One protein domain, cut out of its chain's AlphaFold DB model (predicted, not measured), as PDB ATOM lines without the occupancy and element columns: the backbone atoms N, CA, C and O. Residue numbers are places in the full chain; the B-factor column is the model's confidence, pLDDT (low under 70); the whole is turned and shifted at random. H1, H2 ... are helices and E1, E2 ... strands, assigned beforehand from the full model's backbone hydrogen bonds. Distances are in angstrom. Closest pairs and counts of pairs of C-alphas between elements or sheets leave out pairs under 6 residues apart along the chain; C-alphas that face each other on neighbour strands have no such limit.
ATOM      1  N   HIS A   3      37.076 112.348 172.701       82.69
ATOM      2  CA  HIS A   3      35.881 112.163 171.865       82.69
ATOM      3  C   HIS A   3      35.546 110.680 171.636       82.69
ATOM      4  O   HIS A   3      34.383 110.298 171.666       82.69
ATOM      5  N   MET A   4      36.557 109.822 171.440       86.19
ATOM      6  CA  MET A   4      36.319 108.383 171.267       86.19
ATOM      7  C   MET A   4      35.769 107.751 172.545       86.19
ATOM      8  O   MET A   4      34.928 106.867 172.451       86.19
ATOM      9  N   LEU A   5      36.212 108.213 173.721       87.56
ATOM     10  CA  LEU A   5      35.680 107.746 175.002       87.56
ATOM     11  C   LEU A   5      34.215 108.162 175.165       87.56
ATOM     12  O   LEU A   5      33.386 107.311 175.464       87.56
ATOM     13  N   ILE A   6      33.890 109.434 174.908       88.75
ATOM     14  CA  ILE A   6      32.506 109.935 174.968       88.75
ATOM     15  C   ILE A   6      31.627 109.164 173.983       88.75
ATOM     16  O   ILE A   6      30.608 108.619 174.378       88.75
ATOM     17  N   SER A   7      32.060 109.021 172.728       88.38
ATOM     18  CA  SER A   7      31.322 108.251 171.723       88.38
ATOM     19  C   SER A   7      31.136 106.785 172.123       88.38
ATOM     20  O   SER A   7      30.073 106.229 171.876       88.38
ATOM     21  N   MET A   8      32.142 106.147 172.728       90.56
ATOM     22  CA  MET A   8      32.045 104.759 173.184       90.56
ATOM     23  C   MET A   8      31.039 104.613 174.329       90.56
ATOM     24  O   MET A   8      30.224 103.697 174.293       90.56
ATOM     25  N   LEU A   9      31.070 105.524 175.308       89.44
ATOM     26  CA  LEU A   9      30.130 105.534 176.432       89.44
ATOM     27  C   LEU A   9      28.701 105.845 175.965       89.44
ATOM     28  O   LEU A   9      27.763 105.184 176.388       89.44
ATOM     29  N   SER A  10      28.527 106.788 175.039       85.81
ATOM     30  CA  SER A  10      27.206 107.175 174.531       85.81
ATOM     31  C   SER A  10      26.571 106.153 173.585       85.81
ATOM     32  O   SER A  10      25.349 106.116 173.466       85.81
ATOM     33  N   CYS A  11      27.366 105.322 172.900       86.19
ATOM     34  CA  CYS A  11      26.849 104.298 171.985       86.19
ATOM     35  C   CYS A  11      26.686 102.910 172.625       86.19
ATOM     36  O   CYS A  11      26.070 102.042 172.007       86.19
ATOM     37  N   ASN A  12      27.239 102.672 173.818       84.69
ATOM     38  CA  ASN A  12      27.216 101.367 174.473       84.69
ATOM     39  C   ASN A  12      26.567 101.459 175.860       84.69
ATOM     40  O   ASN A  12      27.260 101.552 176.872       84.69
ATOM     41  N   ASN A  13      25.230 101.412 175.891       78.25
ATOM     42  CA  ASN A  13      24.451 101.503 177.132       78.25
ATOM     43  C   ASN A  13      24.877 100.452 178.164       78.25
ATOM     44  O   ASN A  13      25.021 100.793 179.331       78.25
ATOM     45  N   ASN A  14      25.196  99.229 177.723       86.94
ATOM     46  CA  ASN A  14      25.644  98.159 178.616       86.94
ATOM     47  C   ASN A  14      26.906  98.561 179.391       86.94
ATOM     48  O   ASN A  14      27.001  98.298 180.579       86.94
ATOM     49  N   LEU A  15      27.847  99.264 178.750       88.75
ATOM     50  CA  LEU A  15      29.063  99.720 179.426       88.75
ATOM     51  C   LEU A  15      28.765 100.790 180.485       88.75
ATOM     52  O   LEU A  15      29.376 100.784 181.550       88.75
ATOM     53  N   VAL A  16      27.852 101.721 180.201       87.38
ATOM     54  CA  VAL A  16      27.444 102.745 181.178       87.38
ATOM     55  C   VAL A  16      26.714 102.099 182.352       87.38
ATOM     56  O   VAL A  16      26.986 102.455 183.497       87.38
ATOM     57  N   ASP A  17      25.842 101.132 182.081       87.56
ATOM     58  CA  ASP A  17      25.105 100.392 183.103       87.56
ATOM     59  C   ASP A  17      26.045  99.535 183.966       87.56
ATOM     60  O   ASP A  17      25.939  99.569 185.189       87.56
ATOM     61  N   ASP A  18      27.032  98.864 183.364       91.12
ATOM     62  CA  ASP A  18      28.066  98.095 184.071       91.12
ATOM     63  C   ASP A  18      28.922  98.995 184.977       91.12
ATOM     64  O   ASP A  18      29.226  98.654 186.126       91.12
ATOM     65  N   LEU A  19      29.298 100.180 184.483       89.94
ATOM     66  CA  LEU A  19      30.029 101.166 185.274       89.94
ATOM     67  C   LEU A  19      29.169 101.678 186.438       89.94
ATOM     68  O   LEU A  19      29.654 101.737 187.569       89.94
ATOM     69  N   LYS A  20      27.888 101.987 186.198       88.00
ATOM     70  CA  LYS A  20      26.941 102.395 187.249       88.00
ATOM     71  C   LYS A  20      26.731 101.299 188.291       88.00
ATOM     72  O   LYS A  20      26.758 101.588 189.485       88.00
ATOM     73  N   ALA A  21      26.606 100.042 187.866       91.31
ATOM     74  CA  ALA A  21      26.532  98.884 188.756       91.31
ATOM     75  C   ALA A  21      27.808  98.719 189.599       91.31
ATOM     76  O   ALA A  21      27.746  98.278 190.744       91.31
ATOM     77  N   SER A  22      28.953  99.147 189.063       92.19
ATOM     78  CA  SER A  22      30.242  99.197 189.767       92.19
ATOM     79  C   SER A  22      30.403 100.428 190.676       92.19
ATOM     80  O   SER A  22      31.472 100.633 191.248       92.19
ATOM     81  N   GLY A  23      29.362 101.255 190.821       91.38
ATOM     82  CA  GLY A  23      29.358 102.446 191.674       91.38
ATOM     83  C   GLY A  23      29.829 103.733 190.992       91.38
ATOM     84  O   GLY A  23      30.021 104.734 191.679       91.38
ATOM     85  N   TRP A  24      30.019 103.743 189.669       92.06
ATOM     86  CA  TRP A  24      30.317 104.973 188.935       92.06
ATOM     87  C   TRP A  24      29.061 105.838 188.800       92.06
ATOM     88  O   TRP A  24      28.103 105.464 188.131       92.06
ATOM     89  N   ASP A  25      29.072 107.025 189.400       89.06
ATOM     90  CA  ASP A  25      27.951 107.970 189.385       89.06
ATOM     91  C   ASP A  25      28.092 109.062 188.311       89.06
ATOM     92  O   ASP A  25      27.351 110.040 188.329       89.06
ATOM     93  N   GLY A  26      29.009 108.886 187.353       90.75
ATOM     94  CA  GLY A  26      29.296 109.836 186.276       90.75
ATOM     95  C   GLY A  26      30.605 110.607 186.478       90.75
ATOM     96  O   GLY A  26      31.354 110.409 187.433       90.75
ATOM     97  N   PHE A  27      30.934 111.490 185.539       91.00
ATOM     98  CA  PHE A  27      32.108 112.351 185.623       91.00
ATOM     99  C   PHE A  27      31.850 113.526 186.567       91.00
ATOM    100  O   PHE A  27      30.948 114.328 186.331       91.00
ATOM    101  N   SER A  28      32.697 113.695 187.584       89.38
ATOM    102  CA  SER A  28      32.724 114.905 188.421       89.38
ATOM    103  C   SER A  28      33.481 116.065 187.757       89.38
ATOM    104  O   SER A  28      33.279 117.223 188.110       89.38
ATOM    105  N   TYR A  29      34.344 115.778 186.775       89.25
ATOM    106  CA  TYR A  29      35.089 116.782 186.013       89.25
ATOM    107  C   TYR A  29      35.207 116.371 184.547       89.25
ATOM    108  O   TYR A  29      35.634 115.258 184.234       89.25
ATOM    109  N   VAL A  30      34.873 117.287 183.641       88.31
ATOM    110  CA  VAL A  30      35.005 117.100 182.197       88.31
ATOM    111  C   VAL A  30      35.722 118.304 181.606       88.31
ATOM    112  O   VAL A  30      35.238 119.425 181.716       88.31
ATOM    113  N   TRP A  31      36.842 118.079 180.913       89.31
ATOM    114  CA  TRP A  31      37.530 119.136 180.170       89.31
ATOM    115  C   TRP A  31      37.643 118.806 178.685       89.31
ATOM    116  O   TRP A  31      38.355 117.889 178.275       89.31
ATOM    117  N   LEU A  32      36.951 119.591 177.858       88.56
ATOM    118  CA  LEU A  32      36.976 119.466 176.404       88.56
ATOM    119  C   LEU A  32      37.967 120.459 175.777       88.56
ATOM    120  O   LEU A  32      37.580 121.512 175.258       88.56
ATOM    121  N   ASP A  33      39.252 120.103 175.801       83.06
ATOM    122  CA  ASP A  33      40.350 120.922 175.274       83.06
ATOM    123  C   ASP A  33      40.785 120.504 173.859       83.06
ATOM    124  O   ASP A  33      41.819 119.874 173.649       83.06
ATOM    125  N   TYR A  34      39.989 120.854 172.845       79.25
ATOM    126  CA  TYR A  34      40.466 120.768 171.458       79.25
ATOM    127  C   TYR A  34      40.677 122.173 170.886       79.25
ATOM    128  O   TYR A  34      39.942 123.113 171.181       79.25
ATOM    129  N   CYS A  35      41.649 122.353 169.999       72.38
ATOM    130  CA  CYS A  35      41.842 123.637 169.328       72.38
ATOM    131  C   CYS A  35      40.889 123.776 168.129       72.38
ATOM    132  O   CYS A  35      40.893 122.943 167.226       72.38
ATOM    133  N   GLY A  36      40.092 124.847 168.084       76.31
ATOM    134  CA  GLY A  36      39.240 125.152 166.931       76.31
ATOM    135  C   GLY A  36      38.152 126.181 167.225       76.31
ATOM    136  O   GLY A  36      37.762 126.370 168.380       76.31
ATOM    137  N   THR A  37      37.662 126.836 166.169       82.06
ATOM    138  CA  THR A  37      36.452 127.672 166.227       82.06
ATOM    139  C   THR A  37      35.212 126.820 166.385       82.06
ATOM    140  O   THR A  37      35.246 125.633 166.051       82.06
ATOM    141  N   LEU A  38      34.106 127.430 166.815       79.12
ATOM    142  CA  LEU A  38      32.828 126.748 167.013       79.12
ATOM    143  C   LEU A  38      32.402 125.973 165.753       79.12
ATOM    144  O   LEU A  38      31.984 124.825 165.843       79.12
ATOM    145  N   ARG A  39      32.613 126.540 164.559       75.56
ATOM    146  CA  ARG A  39      32.227 125.903 163.283       75.56
ATOM    147  C   ARG A  39      33.257 124.975 162.655       75.56
ATOM    148  O   ARG A  39      32.932 124.279 161.693       75.56
ATOM    149  N   SER A  40      34.493 124.971 163.147       81.44
ATOM    150  CA  SER A  40      35.515 124.046 162.650       81.44
ATOM    151  C   SER A  40      35.095 122.591 162.885       81.44
ATOM    152  O   SER A  40      34.254 122.323 163.740       81.44
ATOM    153  N   ARG A  41      35.711 121.626 162.187       83.00
ATOM    154  CA  ARG A  41      35.473 120.193 162.451       83.00
ATOM    155  C   ARG A  41      35.646 119.860 163.940       83.00
ATOM    156  O   ARG A  41      34.796 119.186 164.505       83.00
ATOM    157  N   ALA A  42      36.692 120.396 164.574       85.69
ATOM    158  CA  ALA A  42      36.946 120.221 166.003       85.69
ATOM    159  C   ALA A  42      35.877 120.890 166.887       85.69
ATOM    160  O   ALA A  42      35.461 120.314 167.887       85.69
ATOM    161  N   GLY A  43      35.394 122.080 166.517       86.25
ATOM    162  CA  GLY A  43      34.316 122.753 167.245       86.25
ATOM    163  C   GLY A  43      32.962 122.068 167.097       86.25
ATOM    164  O   GLY A  43      32.233 121.964 168.077       86.25
ATOM    165  N   LYS A  44      32.627 121.552 165.907       86.62
ATOM    166  CA  LYS A  44      31.427 120.729 165.685       86.62
ATOM    167  C   LYS A  44      31.488 119.439 166.501       86.62
ATOM    168  O   LYS A  44      30.499 119.079 167.126       86.62
ATOM    169  N   LEU A  45      32.659 118.799 166.543       88.88
ATOM    170  CA  LEU A  45      32.900 117.621 167.374       88.88
ATOM    171  C   LEU A  45      32.686 117.931 168.856       88.88
ATOM    172  O   LEU A  45      31.947 117.223 169.520       88.88
ATOM    173  N   ARG A  46      33.242 119.045 169.346       89.75
ATOM    174  CA  ARG A  46      33.058 119.481 170.734       89.75
ATOM    175  C   ARG A  46      31.605 119.780 171.071       89.75
ATOM    176  O   ARG A  46      31.146 119.416 172.143       89.75
ATOM    177  N   GLN A  47      30.884 120.447 170.174       88.94
ATOM    178  CA  GLN A  47      29.451 120.666 170.358       88.94
ATOM    179  C   GLN A  47      28.714 119.332 170.471       88.94
ATOM    180  O   GLN A  47      27.839 119.212 171.316       88.94
ATOM    181  N   ASN A  48      29.086 118.332 169.667       90.50
ATOM    182  CA  ASN A  48      28.520 116.994 169.780       90.50
ATOM    183  C   ASN A  48      28.871 116.327 171.113       90.50
ATOM    184  O   ASN A  48      27.974 115.832 171.775       90.50
ATOM    185  N   ASP A  49      30.134 116.390 171.534       92.69
ATOM    186  CA  ASP A  49      30.584 115.861 172.826       92.69
ATOM    187  C   ASP A  49      29.779 116.462 173.981       92.69
ATOM    188  O   ASP A  49      29.312 115.727 174.839       92.69
ATOM    189  N   ILE A  50      29.547 117.782 173.972       91.81
ATOM    190  CA  ILE A  50      28.700 118.455 174.970       91.81
ATOM    191  C   ILE A  50      27.290 117.854 174.970       91.81
ATOM    192  O   ILE A  50      26.784 117.520 176.036       91.81
ATOM    193  N   ARG A  51      26.658 117.695 173.797       91.88
ATOM    194  CA  ARG A  51      25.314 117.095 173.706       91.88
ATOM    195  C   ARG A  51      25.297 115.678 174.265       91.88
ATOM    196  O   ARG A  51      24.432 115.367 175.069       91.88
ATOM    197  N   GLU A  52      26.249 114.846 173.857       92.69
ATOM    198  CA  GLU A  52      26.326 113.441 174.258       92.69
ATOM    199  C   GLU A  52      26.607 113.278 175.758       92.69
ATOM    200  O   GLU A  52      25.976 112.456 176.412       92.69
ATOM    201  N   ILE A  53      27.472 114.118 176.338       93.19
ATOM    202  CA  ILE A  53      27.754 114.121 177.780       93.19
ATOM    203  C   ILE A  53      26.475 114.327 178.603       93.19
ATOM    204  O   ILE A  53      26.241 113.586 179.559       93.19
ATOM    205  N   PHE A  54      25.645 115.306 178.234       92.94
ATOM    206  CA  PHE A  54      24.390 115.566 178.942       92.94
ATOM    207  C   PHE A  54      23.308 114.541 178.594       92.94
ATOM    208  O   PHE A  54      22.670 114.001 179.491       92.94
ATOM    209  N   ARG A  55      23.132 114.218 177.307       91.50
ATOM    210  CA  ARG A  55      22.103 113.285 176.823       91.50
ATOM    211  C   ARG A  55      22.274 111.872 177.378       91.50
ATOM    212  O   ARG A  55      21.282 111.217 177.675       91.50
ATOM    213  N   SER A  56      23.509 111.395 177.488       91.12
ATOM    214  CA  SER A  56      23.819 110.069 178.030       91.12
ATOM    215  C   SER A  56      23.991 110.081 179.554       91.12
ATOM    216  O   SER A  56      24.429 109.076 180.109       91.12
ATOM    217  N   HIS A  57      23.668 111.193 180.233       90.50
ATOM    218  CA  HIS A  57      23.820 111.352 181.682       90.50
ATOM    219  C   HIS A  57      25.221 110.947 182.176       90.50
ATOM    220  O   HIS A  57      25.368 110.254 183.180       90.50
ATOM    221  N   LEU A  58      26.265 111.349 181.438       92.50
ATOM    222  CA  LEU A  58      27.656 111.044 181.792       92.50
ATOM    223  C   LEU A  58      28.202 111.997 182.862       92.50
ATOM    224  O   LEU A  58      29.320 111.803 183.321       92.50
ATOM    225  N   VAL A  59      27.462 113.041 183.237       92.25
ATOM    226  CA  VAL A  59      27.826 113.961 184.324       92.25
ATOM    227  C   VAL A  59      27.318 113.442 185.664       92.25
ATOM    228  O   VAL A  59      26.227 112.882 185.740       92.25
ATOM    229  N   ASN A  60      28.094 113.657 186.725       89.25
ATOM    230  CA  ASN A  60      27.689 113.286 188.076       89.25
ATOM    231  C   ASN A  60      26.549 114.185 188.585       89.25
ATOM    232  O   ASN A  60      26.673 115.412 188.601       89.25
ATOM    233  N   GLU A  61      25.450 113.569 189.022       85.25
ATOM    234  CA  GLU A  61      24.245 114.253 189.515       85.25
ATOM    235  C   GLU A  61      24.484 115.061 190.798       85.25
ATOM    236  O   GLU A  61      23.799 116.055 191.037       85.25
ATOM    237  N   LYS A  62      25.479 114.677 191.608       85.75
ATOM    238  CA  LYS A  62      25.870 115.408 192.825       85.75
ATOM    239  C   LYS A  62      26.637 116.690 192.516       85.75
ATOM    240  O   LYS A  62      26.744 117.559 193.377       85.75
ATOM    241  N   GLY A  63      27.185 116.806 191.311       85.44
ATOM    242  CA  GLY A  63      27.984 117.945 190.891       85.44
ATOM    243  C   GLY A  63      29.025 117.550 189.854       85.44
ATOM    244  O   GLY A  63      29.763 116.578 190.017       85.44
ATOM    245  N   CYS A  64      29.106 118.340 188.787       89.00
ATOM    246  CA  CYS A  64      30.099 118.179 187.737       89.00
ATOM    247  C   CYS A  64      30.627 119.545 187.304       89.00
ATOM    248  O   CYS A  64      29.851 120.473 187.065       89.00
ATOM    249  N   VAL A  65      31.945 119.653 187.148       89.56
ATOM    250  CA  VAL A  65      32.587 120.824 186.547       89.56
ATOM    251  C   VAL A  65      32.923 120.528 185.094       89.56
ATOM    252  O   VAL A  65      33.720 119.642 184.788       89.56
ATOM    253  N   VAL A  66      32.327 121.306 184.189       88.56
ATOM    254  CA  VAL A  66      32.557 121.198 182.745       88.56
ATOM    255  C   VAL A  66      33.395 122.384 182.271       88.56
ATOM    256  O   VAL A  66      32.901 123.502 182.132       88.56
ATOM    257  N   ALA A  67      34.674 122.136 181.998       89.56
ATOM    258  CA  ALA A  67      35.604 123.102 181.429       89.56
ATOM    259  C   ALA A  67      35.666 122.958 179.903       89.56
ATOM    260  O   ALA A  67      35.811 121.859 179.359       89.56
ATOM    261  N   ILE A  68      35.575 124.076 179.178       87.88
ATOM    262  CA  ILE A  68      35.532 124.049 177.714       87.88
ATOM    263  C   ILE A  68      36.446 125.107 177.111       87.88
ATOM    264  O   ILE A  68      36.280 126.299 177.356       87.88
ATOM    265  N   THR A  69      37.375 124.675 176.254       86.25
ATOM    266  CA  THR A  69      38.269 125.584 175.532       86.25
ATOM    267  C   THR A  69      37.740 125.835 174.122       86.25
ATOM    268  O   THR A  69      37.561 124.901 173.338       86.25
ATOM    269  N   PHE A  70      37.543 127.101 173.749       83.62
ATOM    270  CA  PHE A  70      37.260 127.502 172.368       83.62
ATOM    271  C   PHE A  70      38.277 128.516 171.860       83.62
ATOM    272  O   PHE A  70      38.808 129.331 172.606       83.62
ATOM    273  N   SER A  71      38.525 128.482 170.550       80.19
ATOM    274  CA  SER A  71      39.350 129.479 169.879       80.19
ATOM    275  C   SER A  71      38.487 130.369 169.001       80.19
ATOM    276  O   SER A  71      37.752 129.873 168.157       80.19
ATOM    277  N   GLN A  72      38.643 131.683 169.110       74.38
ATOM    278  CA  GLN A  72      37.964 132.638 168.229       74.38
ATOM    279  C   GLN A  72      38.695 132.847 166.884       74.38
ATOM    280  O   GLN A  72      38.428 133.797 166.151       74.38
ATOM    281  N   ARG A  73      39.660 131.985 166.527       73.12
ATOM    282  CA  ARG A  73      40.534 132.178 165.354       73.12
ATOM    283  C   ARG A  73      39.752 132.395 164.055       73.12
ATOM    284  O   ARG A  73      39.218 131.463 163.461       73.12
ATOM    285  N   GLY A  74      39.776 133.631 163.569       66.12
ATOM    286  CA  GLY A  74      39.146 134.017 162.312       66.12
ATOM    287  C   GLY A  74      37.623 134.156 162.380       66.12
ATOM    288  O   GLY A  74      37.019 134.399 161.348       66.12
ATOM    289  N   GLU A  75      36.962 134.017 163.525       69.25
ATOM    290  CA  GLU A  75      35.527 134.315 163.625       69.25
ATOM    291  C   GLU A  75      35.343 135.761 164.096       69.25
ATOM    292  O   GLU A  75      35.648 136.085 165.242       69.25
ATOM    293  N   ALA A  76      34.906 136.641 163.188       78.06
ATOM    294  CA  ALA A  76      34.624 138.033 163.518       78.06
ATOM    295  C   ALA A  76      33.339 138.089 164.363       78.06
ATOM    296  O   ALA A  76      32.286 137.674 163.863       78.06
ATOM    297  N   PRO A  77      33.414 138.544 165.627       82.69
ATOM    298  CA  PRO A  77      32.242 138.615 166.479       82.69
ATOM    299  C   PRO A  77      31.357 139.808 166.099       82.69
ATOM    300  O   PRO A  77      31.862 140.825 165.623       82.69
ATOM    301  N   LEU A  78      30.056 139.720 166.358       81.06
ATOM    302  CA  LEU A  78      29.097 140.825 166.269       81.06
ATOM    303  C   LEU A  78      29.180 141.765 167.472       81.06
ATOM    304  O   LEU A  78      29.094 142.980 167.341       81.06
ATOM    305  N   TYR A  79      29.380 141.201 168.653       85.31
ATOM    306  CA  TYR A  79      29.568 141.958 169.879       85.31
ATOM    307  C   TYR A  79      30.646 141.283 170.736       85.31
ATOM    308  O   TYR A  79      30.932 140.088 170.559       85.31
ATOM    309  N   PRO A  80      31.291 142.021 171.651       84.44
ATOM    310  CA  PRO A  80      32.246 141.451 172.587       84.44
ATOM    311  C   PRO A  80      31.649 140.253 173.323       84.44
ATOM    312  O   PRO A  80      30.625 140.373 173.979       84.44
ATOM    313  N   HIS A  81      32.326 139.108 173.239       86.00
ATOM    314  CA  HIS A  81      31.937 137.868 173.921       86.00
ATOM    315  C   HIS A  81      30.795 137.051 173.280       86.00
ATOM    316  O   HIS A  81      30.379 136.067 173.882       86.00
ATOM    317  N   GLU A  82      30.403 137.315 172.021       85.06
ATOM    318  CA  GLU A  82      29.440 136.473 171.263       85.06
ATOM    319  C   GLU A  82      29.770 134.970 171.327       85.06
ATOM    320  O   GLU A  82      28.884 134.133 171.498       85.06
ATOM    321  N   LEU A  83      31.055 134.605 171.223       85.06
ATOM    322  CA  LEU A  83      31.490 133.207 171.308       85.06
ATOM    323  C   LEU A  83      31.203 132.598 172.687       85.06
ATOM    324  O   LEU A  83      30.799 131.441 172.765       85.06
ATOM    325  N   ILE A  84      31.420 133.361 173.759       86.62
ATOM    326  CA  ILE A  84      31.171 132.906 175.130       86.62
ATOM    327  C   ILE A  84      29.669 132.706 175.315       86.62
ATOM    328  O   ILE A  84      29.256 131.623 175.721       86.62
ATOM    329  N   ASP A  85      28.858 133.685 174.908       86.94
ATOM    330  CA  ASP A  85      27.395 133.608 174.981       86.94
ATOM    331  C   ASP A  85      26.842 132.411 174.202       86.94
ATOM    332  O   ASP A  85      25.957 131.703 174.689       86.94
ATOM    333  N   SER A  86      27.411 132.128 173.028       85.38
ATOM    334  CA  SER A  86      27.048 130.972 172.201       85.38
ATOM    335  C   SER A  86      27.350 129.638 172.894       85.38
ATOM    336  O   SER A  86      26.550 128.703 172.834       85.38
ATOM    337  N   VAL A  87      28.506 129.529 173.557       87.31
ATOM    338  CA  VAL A  87      28.932 128.307 174.259       87.31
ATOM    339  C   VAL A  87      28.129 128.102 175.536       87.31
ATOM    340  O   VAL A  87      27.627 127.006 175.769       87.31
ATOM    341  N   VAL A  88      27.965 129.155 176.332       87.81
ATOM    342  CA  VAL A  88      27.131 129.151 177.536       87.81
ATOM    343  C   VAL A  88      25.709 128.721 177.196       87.81
ATOM    344  O   VAL A  88      25.161 127.835 177.845       87.81
ATOM    345  N   THR A  89      25.133 129.319 176.153       87.00
ATOM    346  CA  THR A  89      23.788 128.992 175.676       87.00
ATOM    347  C   THR A  89      23.665 127.512 175.334       87.00
ATOM    348  O   THR A  89      22.717 126.865 175.776       87.00
ATOM    349  N   LEU A  90      24.638 126.960 174.603       87.75
ATOM    350  CA  LEU A  90      24.661 125.539 174.275       87.75
ATOM    351  C   LEU A  90      24.686 124.667 175.539       87.75
ATOM    352  O   LEU A  90      23.882 123.748 175.641       87.75
ATOM    353  N   ILE A  91      25.577 124.946 176.496       89.38
ATOM    354  CA  ILE A  91      25.685 124.159 177.737       89.38
ATOM    355  C   ILE A  91      24.384 124.229 178.529       89.38
ATOM    356  O   ILE A  91      23.856 123.192 178.911       89.38
ATOM    357  N   PHE A  92      23.854 125.433 178.755       88.81
ATOM    358  CA  PHE A  92      22.620 125.625 179.516       88.81
ATOM    359  C   PHE A  92      21.457 124.881 178.878       88.81
ATOM    360  O   PHE A  92      20.705 124.219 179.580       88.81
ATOM    361  N   GLN A  93      21.350 124.928 177.552       86.62
ATOM    362  CA  GLN A  93      20.319 124.198 176.834       86.62
ATOM    363  C   GLN A  93      20.464 122.678 176.994       86.62
ATOM    364  O   GLN A  93      19.470 121.997 177.244       86.62
ATOM    365  N   GLN A  94      21.671 122.131 176.815       90.44
ATOM    366  CA  GLN A  94      21.882 120.684 176.921       90.44
ATOM    367  C   GLN A  94      21.698 120.189 178.360       90.44
ATOM    368  O   GLN A  94      21.099 119.136 178.559       90.44
ATOM    369  N   ALA A  95      22.139 120.970 179.348       90.38
ATOM    370  CA  ALA A  95      21.911 120.689 180.758       90.38
ATOM    371  C   ALA A  95      20.413 120.669 181.090       90.38
ATOM    372  O   ALA A  95      19.935 119.668 181.611       90.38
ATOM    373  N   ASP A  96      19.672 121.715 180.711       87.69
ATOM    374  CA  ASP A  96      18.228 121.833 180.957       87.69
ATOM    375  C   ASP A  96      17.443 120.691 180.293       87.69
ATOM    376  O   ASP A  96      16.609 120.045 180.922       87.69
ATOM    377  N   THR A  97      17.796 120.346 179.048       88.69
ATOM    378  CA  THR A  97      17.189 119.214 178.318       88.69
ATOM    379  C   THR A  97      17.399 117.879 179.038       88.69
ATOM    380  O   THR A  97      16.536 117.006 178.976       88.69
ATOM    381  N   ALA A  98      18.532 117.714 179.721       89.12
ATOM    382  CA  ALA A  98      18.862 116.520 180.492       89.12
ATOM    383  C   ALA A  98      18.456 116.619 181.980       89.12
ATOM    384  O   ALA A  98      18.787 115.728 182.758       89.12
ATOM    385  N   GLY A  99      17.735 117.672 182.386       90.12
ATOM    386  CA  GLY A  99      17.242 117.853 183.757       90.12
ATOM    387  C   GLY A  99      18.271 118.397 184.754       90.12
ATOM    388  O   GLY A  99      18.034 118.361 185.960       90.12
ATOM    389  N   TYR A 100      19.404 118.917 184.281       90.06
ATOM    390  CA  TYR A 100      20.447 119.508 185.119       90.06
ATOM    391  C   TYR A 100      20.329 121.030 185.199       90.06
ATOM    392  O   TYR A 100      20.047 121.718 184.216       90.06
ATOM    393  N   LYS A 101      20.676 121.585 186.363       88.69
ATOM    394  CA  LYS A 101      20.868 123.028 186.535       88.69
ATOM    395  C   LYS A 101      22.335 123.383 186.307       88.69
ATOM    396  O   LYS A 101      23.186 123.076 187.135       88.69
ATOM    397  N   ALA A 102      22.631 124.060 185.202       88.25
ATOM    398  CA  ALA A 102      23.971 124.573 184.929       88.25
ATOM    399  C   ALA A 102      24.158 125.995 185.481       88.25
ATOM    400  O   ALA A 102      23.246 126.822 185.450       88.25
ATOM    401  N   SER A 103      25.369 126.291 185.952       86.00
ATOM    402  CA  SER A 103      25.813 127.640 186.313       86.00
ATOM    403  C   SER A 103      27.230 127.875 185.794       86.00
ATOM    404  O   SER A 103      27.963 126.926 185.515       86.00
ATOM    405  N   ILE A 104      27.603 129.139 185.600       85.56
ATOM    406  CA  ILE A 104      28.936 129.501 185.109       85.56
ATOM    407  C   ILE A 104      29.799 129.839 186.309       85.56
ATOM    408  O   ILE A 104      29.516 130.800 187.021       85.56
ATOM    409  N   MET A 105      30.859 129.059 186.500       83.56
ATOM    410  CA  MET A 105      31.847 129.324 187.545       83.56
ATOM    411  C   MET A 105      32.762 130.494 187.164       83.56
ATOM    412  O   MET A 105      33.084 131.338 187.992       83.56
ATOM    413  N   GLY A 106      33.156 130.574 185.892       82.44
ATOM    414  CA  GLY A 106      33.934 131.690 185.378       82.44
ATOM    415  C   GLY A 106      34.297 131.529 183.909       82.44
ATOM    416  O   GLY A 106      34.148 130.456 183.320       82.44
ATOM    417  N   VAL A 107      34.785 132.614 183.313       82.31
ATOM    418  CA  VAL A 107      35.240 132.647 181.921       82.31
ATOM    419  C   VAL A 107      36.661 133.175 181.871       82.31
ATOM    420  O   VAL A 107      36.942 134.279 182.330       82.31
ATOM    421  N   PHE A 108      37.552 132.396 181.265       81.50
ATOM    422  CA  PHE A 108      38.932 132.794 181.030       81.50
ATOM    423  C   PHE A 108      39.160 133.044 179.539       81.50
ATOM    424  O   PHE A 108      38.945 132.164 178.705       81.50
ATOM    425  N   SER A 109      39.600 134.251 179.193       75.38
ATOM    426  CA  SER A 109      39.932 134.645 177.826       75.38
ATOM    427  C   SER A 109      41.396 135.034 177.742       75.38
ATOM    428  O   SER A 109      41.899 135.730 178.622       75.38
ATOM    429  N   TYR A 110      42.075 134.603 176.679       71.75
ATOM    430  CA  TYR A 110      43.453 134.996 176.422       71.75
ATOM    431  C   TYR A 110      43.712 135.293 174.948       71.75
ATOM    432  O   TYR A 110      43.196 134.611 174.057       71.75
ATOM    433  N   ALA A 111      44.528 136.314 174.689       67.06
ATOM    434  CA  ALA A 111      44.958 136.683 173.347       67.06
ATOM    435  C   ALA A 111      46.361 136.132 173.085       67.06
ATOM    436  O   ALA A 111      47.316 136.429 173.790       67.06
ATOM    437  N   ASN A 112      46.488 135.317 172.040       61.00
ATOM    438  CA  ASN A 112      47.775 134.781 171.617       61.00
ATOM    439  C   ASN A 112      48.382 135.759 170.597       61.00
ATOM    440  O   ASN A 112      48.283 135.548 169.384       61.00
ATOM    441  N   GLU A 113      48.906 136.894 171.068       52.88
ATOM    442  CA  GLU A 113      49.672 137.787 170.198       52.88
ATOM    443  C   GLU A 113      50.924 137.054 169.703       52.88
ATOM    444  O   GLU A 113      51.445 136.171 170.375       52.88
ATOM    445  N   LYS A 114      51.422 137.389 168.505       45.47
ATOM    446  CA  LYS A 114      52.516 136.691 167.786       45.47
ATOM    447  C   LYS A 114      53.871 136.601 168.531       45.47
ATOM    448  O   LYS A 114      54.885 136.265 167.918       45.47
ATOM    449  N   ARG A 115      53.942 136.897 169.826       42.19
ATOM    450  CA  ARG A 115      55.121 136.703 170.668       42.19
ATOM    451  C   ARG A 115      55.139 135.274 171.209       42.19
ATOM    452  O   ARG A 115      54.146 134.771 171.708       42.19
ATOM    453  N   LYS A 116      56.298 134.624 171.068       39.19
ATOM    454  CA  LYS A 116      56.627 133.278 171.565       39.19
ATOM    455  C   LYS A 116      55.973 133.006 172.930       39.19
ATOM    456  O   LYS A 116      56.497 133.440 173.953       39.19
ATOM    457  N   VAL A 117      54.873 132.257 172.949       39.28
ATOM    458  CA  VAL A 117      54.281 131.785 174.203       39.28
ATOM    459  C   VAL A 117      55.214 130.733 174.792       39.28
ATOM    460  O   VAL A 117      55.353 129.628 174.263       39.28
ATOM    461  N   LYS A 118      55.869 131.088 175.904       39.06
ATOM    462  CA  LYS A 118      56.292 130.099 176.898       39.06
ATOM    463  C   LYS A 118      55.014 129.382 177.331       39.06
ATOM    464  O   LYS A 118      54.060 130.067 177.684       39.06
ATOM    465  N   LYS A 119      54.990 128.047 177.205       41.50
ATOM    466  CA  LYS A 119      53.900 127.140 177.612       41.50
ATOM    467  C   LYS A 119      53.032 127.765 178.712       41.50
ATOM    468  O   LYS A 119      53.596 128.182 179.722       41.50
ATOM    469  N   VAL A 120      51.706 127.789 178.525       44.06
ATOM    470  CA  VAL A 120      50.751 128.004 179.629       44.06
ATOM    471  C   VAL A 120      51.242 127.134 180.784       44.06
ATOM    472  O   VAL A 120      51.363 125.919 180.600       44.06
ATOM    473  N   SER A 121      51.699 127.748 181.881       42.25
ATOM    474  CA  SER A 121      52.399 126.979 182.908       42.25
ATOM    475  C   SER A 121      51.402 126.027 183.552       42.25
ATOM    476  O   SER A 121      50.234 126.372 183.758       42.25
ATOM    477  N   ALA A 122      51.858 124.809 183.838       44.38
ATOM    478  CA  ALA A 122      51.062 123.829 184.562       44.38
ATOM    479  C   ALA A 122      50.524 124.419 185.880       44.38
ATOM    480  O   ALA A 122      49.432 124.056 186.296       44.38
ATOM    481  N   ASP A 123      51.221 125.396 186.469       43.66
ATOM    482  CA  ASP A 123      50.828 126.078 187.707       43.66
ATOM    483  C   ASP A 123      49.481 126.804 187.605       43.66
ATOM    484  O   ASP A 123      48.714 126.787 188.563       43.66
ATOM    485  N   LEU A 124      49.139 127.399 186.452       48.75
ATOM    486  CA  LEU A 124      47.830 128.042 186.275       48.75
ATOM    487  C   LEU A 124      46.703 126.999 186.281       48.75
ATOM    488  O   LEU A 124      45.653 127.217 186.880       48.75
ATOM    489  N   ILE A 125      46.948 125.845 185.657       46.69
ATOM    490  CA  ILE A 125      46.007 124.719 185.633       46.69
ATOM    491  C   ILE A 125      45.877 124.120 187.036       46.69
ATOM    492  O   ILE A 125      44.761 123.921 187.504       46.69
ATOM    493  N   TYR A 126      46.992 123.904 187.740       47.50
ATOM    494  CA  TYR A 126      46.990 123.427 189.125       47.50
ATOM    495  C   TYR A 126      46.286 124.397 190.073       47.50
ATOM    496  O   TYR A 126      45.576 123.945 190.961       47.50
ATOM    497  N   THR A 127      46.409 125.709 189.860       49.59
ATOM    498  CA  THR A 127      45.698 126.716 190.661       49.59
ATOM    499  C   THR A 127      44.190 126.631 190.432       49.59
ATOM    500  O   THR A 127      43.436 126.585 191.395       49.59
ATOM    501  N   ILE A 128      43.732 126.529 189.178       48.03
ATOM    502  CA  ILE A 128      42.301 126.373 188.861       48.03
ATOM    503  C   ILE A 128      41.754 125.055 189.429       48.03
ATOM    504  O   ILE A 128      40.685 125.044 190.029       48.03
ATOM    505  N   VAL A 129      42.494 123.950 189.292       46.34
ATOM    506  CA  VAL A 129      42.085 122.638 189.817       46.34
ATOM    507  C   VAL A 129      42.065 122.631 191.349       46.34
ATOM    508  O   VAL A 129      41.117 122.114 191.929       46.34
ATOM    509  N   ALA A 130      43.044 123.246 192.017       49.50
ATOM    510  CA  ALA A 130      43.072 123.375 193.477       49.50
ATOM    511  C   ALA A 130      41.947 124.279 194.012       49.50
ATOM    512  O   ALA A 130      41.411 124.016 195.085       49.50
ATOM    513  N   LEU A 131      41.558 125.311 193.253       44.91
ATOM    514  CA  LEU A 131      40.410 126.168 193.568       44.91
ATOM    515  C   LEU A 131      39.070 125.427 193.444       44.91
ATOM    516  O   LEU A 131      38.129 125.768 194.149       44.91
ATOM    517  N   VAL A 132      38.984 124.420 192.570       43.75
ATOM    518  CA  VAL A 132      37.764 123.626 192.339       43.75
ATOM    519  C   VAL A 132      37.681 122.400 193.256       43.75
ATOM    520  O   VAL A 132      36.590 122.005 193.654       43.75
ATOM    521  N   ALA A 133      38.812 121.786 193.609       41.03
ATOM    522  CA  ALA A 133      38.852 120.523 194.351       41.03
ATOM    523  C   ALA A 133      38.570 120.645 195.862       41.03
ATOM    524  O   ALA A 133      38.394 119.626 196.525       41.03
ATOM    525  N   ASN A 134      38.528 121.861 196.415       40.38
ATOM    526  CA  ASN A 134      38.391 122.087 197.858       40.38
ATOM    527  C   ASN A 134      36.947 122.273 198.357       40.38
ATOM    528  O   ASN A 134      36.769 122.610 199.527       40.38
ATOM    529  N   ASP A 135      35.921 122.049 197.529       41.09
ATOM    530  CA  ASP A 135      34.552 122.448 197.872       41.09
ATOM    531  C   ASP A 135      33.537 121.297 197.771       41.09
ATOM    532  O   ASP A 135      33.005 120.992 196.705       41.09
ATOM    533  N   ASN A 136      33.280 120.637 198.904       37.81
ATOM    534  CA  ASN A 136      32.222 119.630 199.044       37.81
ATOM    535  C   ASN A 136      30.967 120.172 199.749       37.81
ATOM    536  O   ASN A 136      30.023 119.409 199.914       37.81
ATOM    537  N   ASN A 137      30.932 121.438 200.190       39.09
ATOM    538  CA  ASN A 137      29.766 122.027 200.858       39.09
ATOM    539  C   ASN A 137      29.889 123.563 200.978       39.09
ATOM    540  O   ASN A 137      30.674 124.040 201.791       39.09
ATOM    541  N   CYS A 138      28.965 124.277 200.318       31.06
ATOM    542  CA  CYS A 138      28.554 125.689 200.484       31.06
ATOM    543  C   CYS A 138      28.979 126.697 199.402       31.06
ATOM    544  O   CYS A 138      30.130 127.087 199.290       31.06
ATOM    545  N   LEU A 139      27.958 127.282 198.754       28.69
ATOM    546  CA  LEU A 139      27.576 128.695 198.936       28.69
ATOM    547  C   LEU A 139      28.694 129.622 199.464       28.69
ATOM    548  O   LEU A 139      28.596 130.159 200.562       28.69
ATOM    549  N   PHE A 140      29.711 129.886 198.647       27.61
ATOM    550  CA  PHE A 140      30.489 131.114 198.751       27.61
ATOM    551  C   PHE A 140      30.572 131.803 197.394       27.61
ATOM    552  O   PHE A 140      31.140 131.316 196.419       27.61
ATOM    553  N   GLN A 141      29.972 132.988 197.370       30.64
ATOM    554  CA  GLN A 141      30.220 134.043 196.407       30.64
ATOM    555  C   GLN A 141      31.707 134.393 196.523       30.64
ATOM    556  O   GLN A 141      32.123 135.092 197.447       30.64
ATOM    557  N   LEU A 142      32.537 133.854 195.633       28.98
ATOM    558  CA  LEU A 142      33.939 134.238 195.582       28.98
ATOM    559  C   LEU A 142      33.970 135.656 195.011       28.98
ATOM    560  O   LEU A 142      33.914 135.850 193.802       28.98
ATOM    561  N   VAL A 143      33.974 136.671 195.872       28.81
ATOM    562  CA  VAL A 143      34.277 138.039 195.460       28.81
ATOM    563  C   VAL A 143      35.787 138.073 195.248       28.81
ATOM    564  O   VAL A 143      36.564 138.096 196.197       28.81
ATOM    565  N   VAL A 144      36.222 138.018 193.988       29.48
ATOM    566  CA  VAL A 144      37.601 138.381 193.636       29.48
ATOM    567  C   VAL A 144      37.698 139.895 193.827       29.48
ATOM    568  O   VAL A 144      37.522 140.668 192.888       29.48
ATOM    569  N   GLU A 145      37.942 140.334 195.062       27.45
ATOM    570  CA  GLU A 145      38.294 141.720 195.400       27.45
ATOM    571  C   GLU A 145      39.752 142.011 195.019       27.45
ATOM    572  O   GLU A 145      40.572 142.401 195.837       27.45
ATOM    573  N   ALA A 146      40.106 141.763 193.761       29.12
ATOM    574  CA  ALA A 146      41.216 142.405 193.064       29.12
ATOM    575  C   ALA A 146      41.265 141.833 191.645       29.12
ATOM    576  O   ALA A 146      41.460 140.626 191.491       29.12
ATOM    577  N   PRO A 147      41.154 142.650 190.581       33.25
ATOM    578  CA  PRO A 147      41.474 142.162 189.251       33.25
ATOM    579  C   PRO A 147      42.926 141.686 189.276       33.25
ATOM    580  O   PRO A 147      43.845 142.488 189.460       33.25
ATOM    581  N   PHE A 148      43.139 140.381 189.108       35.47
ATOM    582  CA  PHE A 148      44.458 139.820 188.848       35.47
ATOM    583  C   PHE A 148      44.935 140.459 187.537       35.47
ATOM    584  O   PHE A 148      44.562 140.026 186.447       35.47
ATOM    585  N   LYS A 149      45.682 141.568 187.626       32.62
ATOM    586  CA  LYS A 149      46.259 142.268 186.473       32.62
ATOM    587  C   LYS A 149      47.418 141.436 185.934       32.62
ATOM    588  O   LYS A 149      48.586 141.779 186.091       32.62
ATOM    589  N   CYS A 150      47.094 140.322 185.292       40.03
ATOM    590  CA  CYS A 150      48.000 139.717 184.335       40.03
ATOM    591  C   CYS A 150      48.014 140.662 183.122       40.03
ATOM    592  O   CYS A 150      46.951 140.930 182.566       40.03
ATOM    593  N   LYS A 151      49.182 141.244 182.802       42.34
ATOM    594  CA  LYS A 151      49.421 142.180 181.679       42.34
ATOM    595  C   LYS A 151      48.481 141.885 180.509       42.34
ATOM    596  O   LYS A 151      48.684 140.813 179.977       42.34
ATOM    597  N   ASP A 152      47.519 142.763 180.184       46.50
ATOM    598  CA  ASP A 152      46.583 142.882 179.026       46.50
ATOM    599  C   ASP A 152      46.157 141.648 178.167       46.50
ATOM    600  O   ASP A 152      45.314 141.765 177.279       46.50
ATOM    601  N   GLU A 153      46.669 140.453 178.436       53.12
ATOM    602  CA  GLU A 153      46.700 139.241 177.621       53.12
ATOM    603  C   GLU A 153      45.738 138.185 178.174       53.12
ATOM    604  O   GLU A 153      45.345 137.291 177.428       53.12
ATOM    605  N   TYR A 154      45.323 138.300 179.445       56.00
ATOM    606  CA  TYR A 154      44.431 137.365 180.132       56.00
ATOM    607  C   TYR A 154      43.311 138.116 180.861       56.00
ATOM    608  O   TYR A 154      43.573 139.001 181.673       56.00
ATOM    609  N   LYS A 155      42.054 137.749 180.597       62.50
ATOM    610  CA  LYS A 155      40.867 138.274 181.285       62.50
ATOM    611  C   LYS A 155      40.131 137.126 181.963       62.50
ATOM    612  O   LYS A 155      39.748 136.170 181.291       62.50
ATOM    613  N   PHE A 156      39.934 137.233 183.274       69.88
ATOM    614  CA  PHE A 156      39.101 136.315 184.044       69.88
ATOM    615  C   PHE A 156      37.832 137.034 184.492       69.88
ATOM    616  O   PHE A 156      37.904 138.072 185.148       69.88
ATOM    617  N   TYR A 157      36.683 136.479 184.126       69.69
ATOM    618  CA  TYR A 157      35.374 136.918 184.585       69.69
ATOM    619  C   TYR A 157      34.896 135.907 185.617       69.69
ATOM    620  O   TYR A 157      34.663 134.746 185.280       69.69
ATOM    621  N   ASN A 158      34.823 136.342 186.870       64.00
ATOM    622  CA  ASN A 158      34.400 135.514 187.987       64.00
ATOM    623  C   ASN A 158      32.894 135.673 188.232       64.00
ATOM    624  O   ASN A 158      32.401 136.801 188.243       64.00
ATOM    625  N   GLY A 159      32.190 134.571 188.480       62.75
ATOM    626  CA  GLY A 159      30.776 134.607 188.847       62.75
ATOM    627  C   GLY A 159      29.829 135.017 187.713       62.75
ATOM    628  O   GLY A 159      30.155 134.884 186.534       62.75
TER     629      GLY A 159
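AT A GLANCE: This is residues 3 to 159 of the 611 residues of the protein "Hypothetical protein" of Aplanochytrium stocchinoi (UniProt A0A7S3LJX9). What does one see first? Three helices, H1, H3 and H4, lie side by side in a row, with H3 in the middle near the short strand pair E1 and E2. A second, separate pair, E3 and E4, lies beyond E2, and H5 is loosely placed on the side of the strands away from H3 and H4. What is it made of? The 157 printed residues, of mixed class, hold five named helices and four named strands in the order H1 H2 E1 H3 E2 H4 E3 H5 E4, E1 and E2 being parallel and E3 and E4 antiparallel. The whole is compact, with a radius of gyration of the C-alphas of 17.1 A and spans of 49 by 38 by 29 A.

HOW THE PARTS SIT: How do the helices meet? H1, residues 3 to 11, and H2, residues 13 to 21, only just touch, with 3 pairs of C-alphas within 8 A, only at the corner by their link; the closest C-alphas are those of Leu 9 and Val 16, 6.1 A. H1 touches H3, residues 41 to 55, closest at the C-alphas of Ser 10 and Glu 52, 6.3 A. H4, residues 82 to 97, touches H3 with residues 90 to 97 alone, at a shallow tilt of 29 degrees, the same way, and the closest C-alphas are those of Arg 51 and Gln 94, 5.9 A. How do the strands pair? E1, residues 29 to 32, H3 and E2, residues 65 to 68, form a strand-helix-strand unit, two parallel strands with a helix between, its crossover right-handed; N 30 and O 65 are within hydrogen-bond range at 2.9 A. E3, residues 106 to 110, and E4, residues 154 to 158, are antiparallel, with N 109 and O 155 within range at 2.8 A. Are the helix backbones complete? In H1, H2, H3, H4 and H5, residues 122 to 133, every O i to N i+4 pair is within hydrogen-bond range.

IN THESE COORDINATES: Where are the anchors? H1 begins at C-alpha 3, (35.881, 112.163, 171.865), and E4 ends at C-alpha 158, (34.400, 135.514, 187.987). Which elements are long? From first to last C-alpha H4 measures 22.3 A, H3 20.8 A and H5 16.0 A.

THE WHOLE: How far does it reach? The two C-alphas farthest apart, those of Ala 21 and Arg 115, are 50.7 A apart, and the printed part has no cut. Which stretches are long or free? The links E2 to H4, E3 to H5 and H5 to E4 are long, and residues 114 to 128, of which 122 to 128 belong to H5, stand free. Where is confidence low? The pLDDT is under 70 at residues 74 to 75 and 111 to 159.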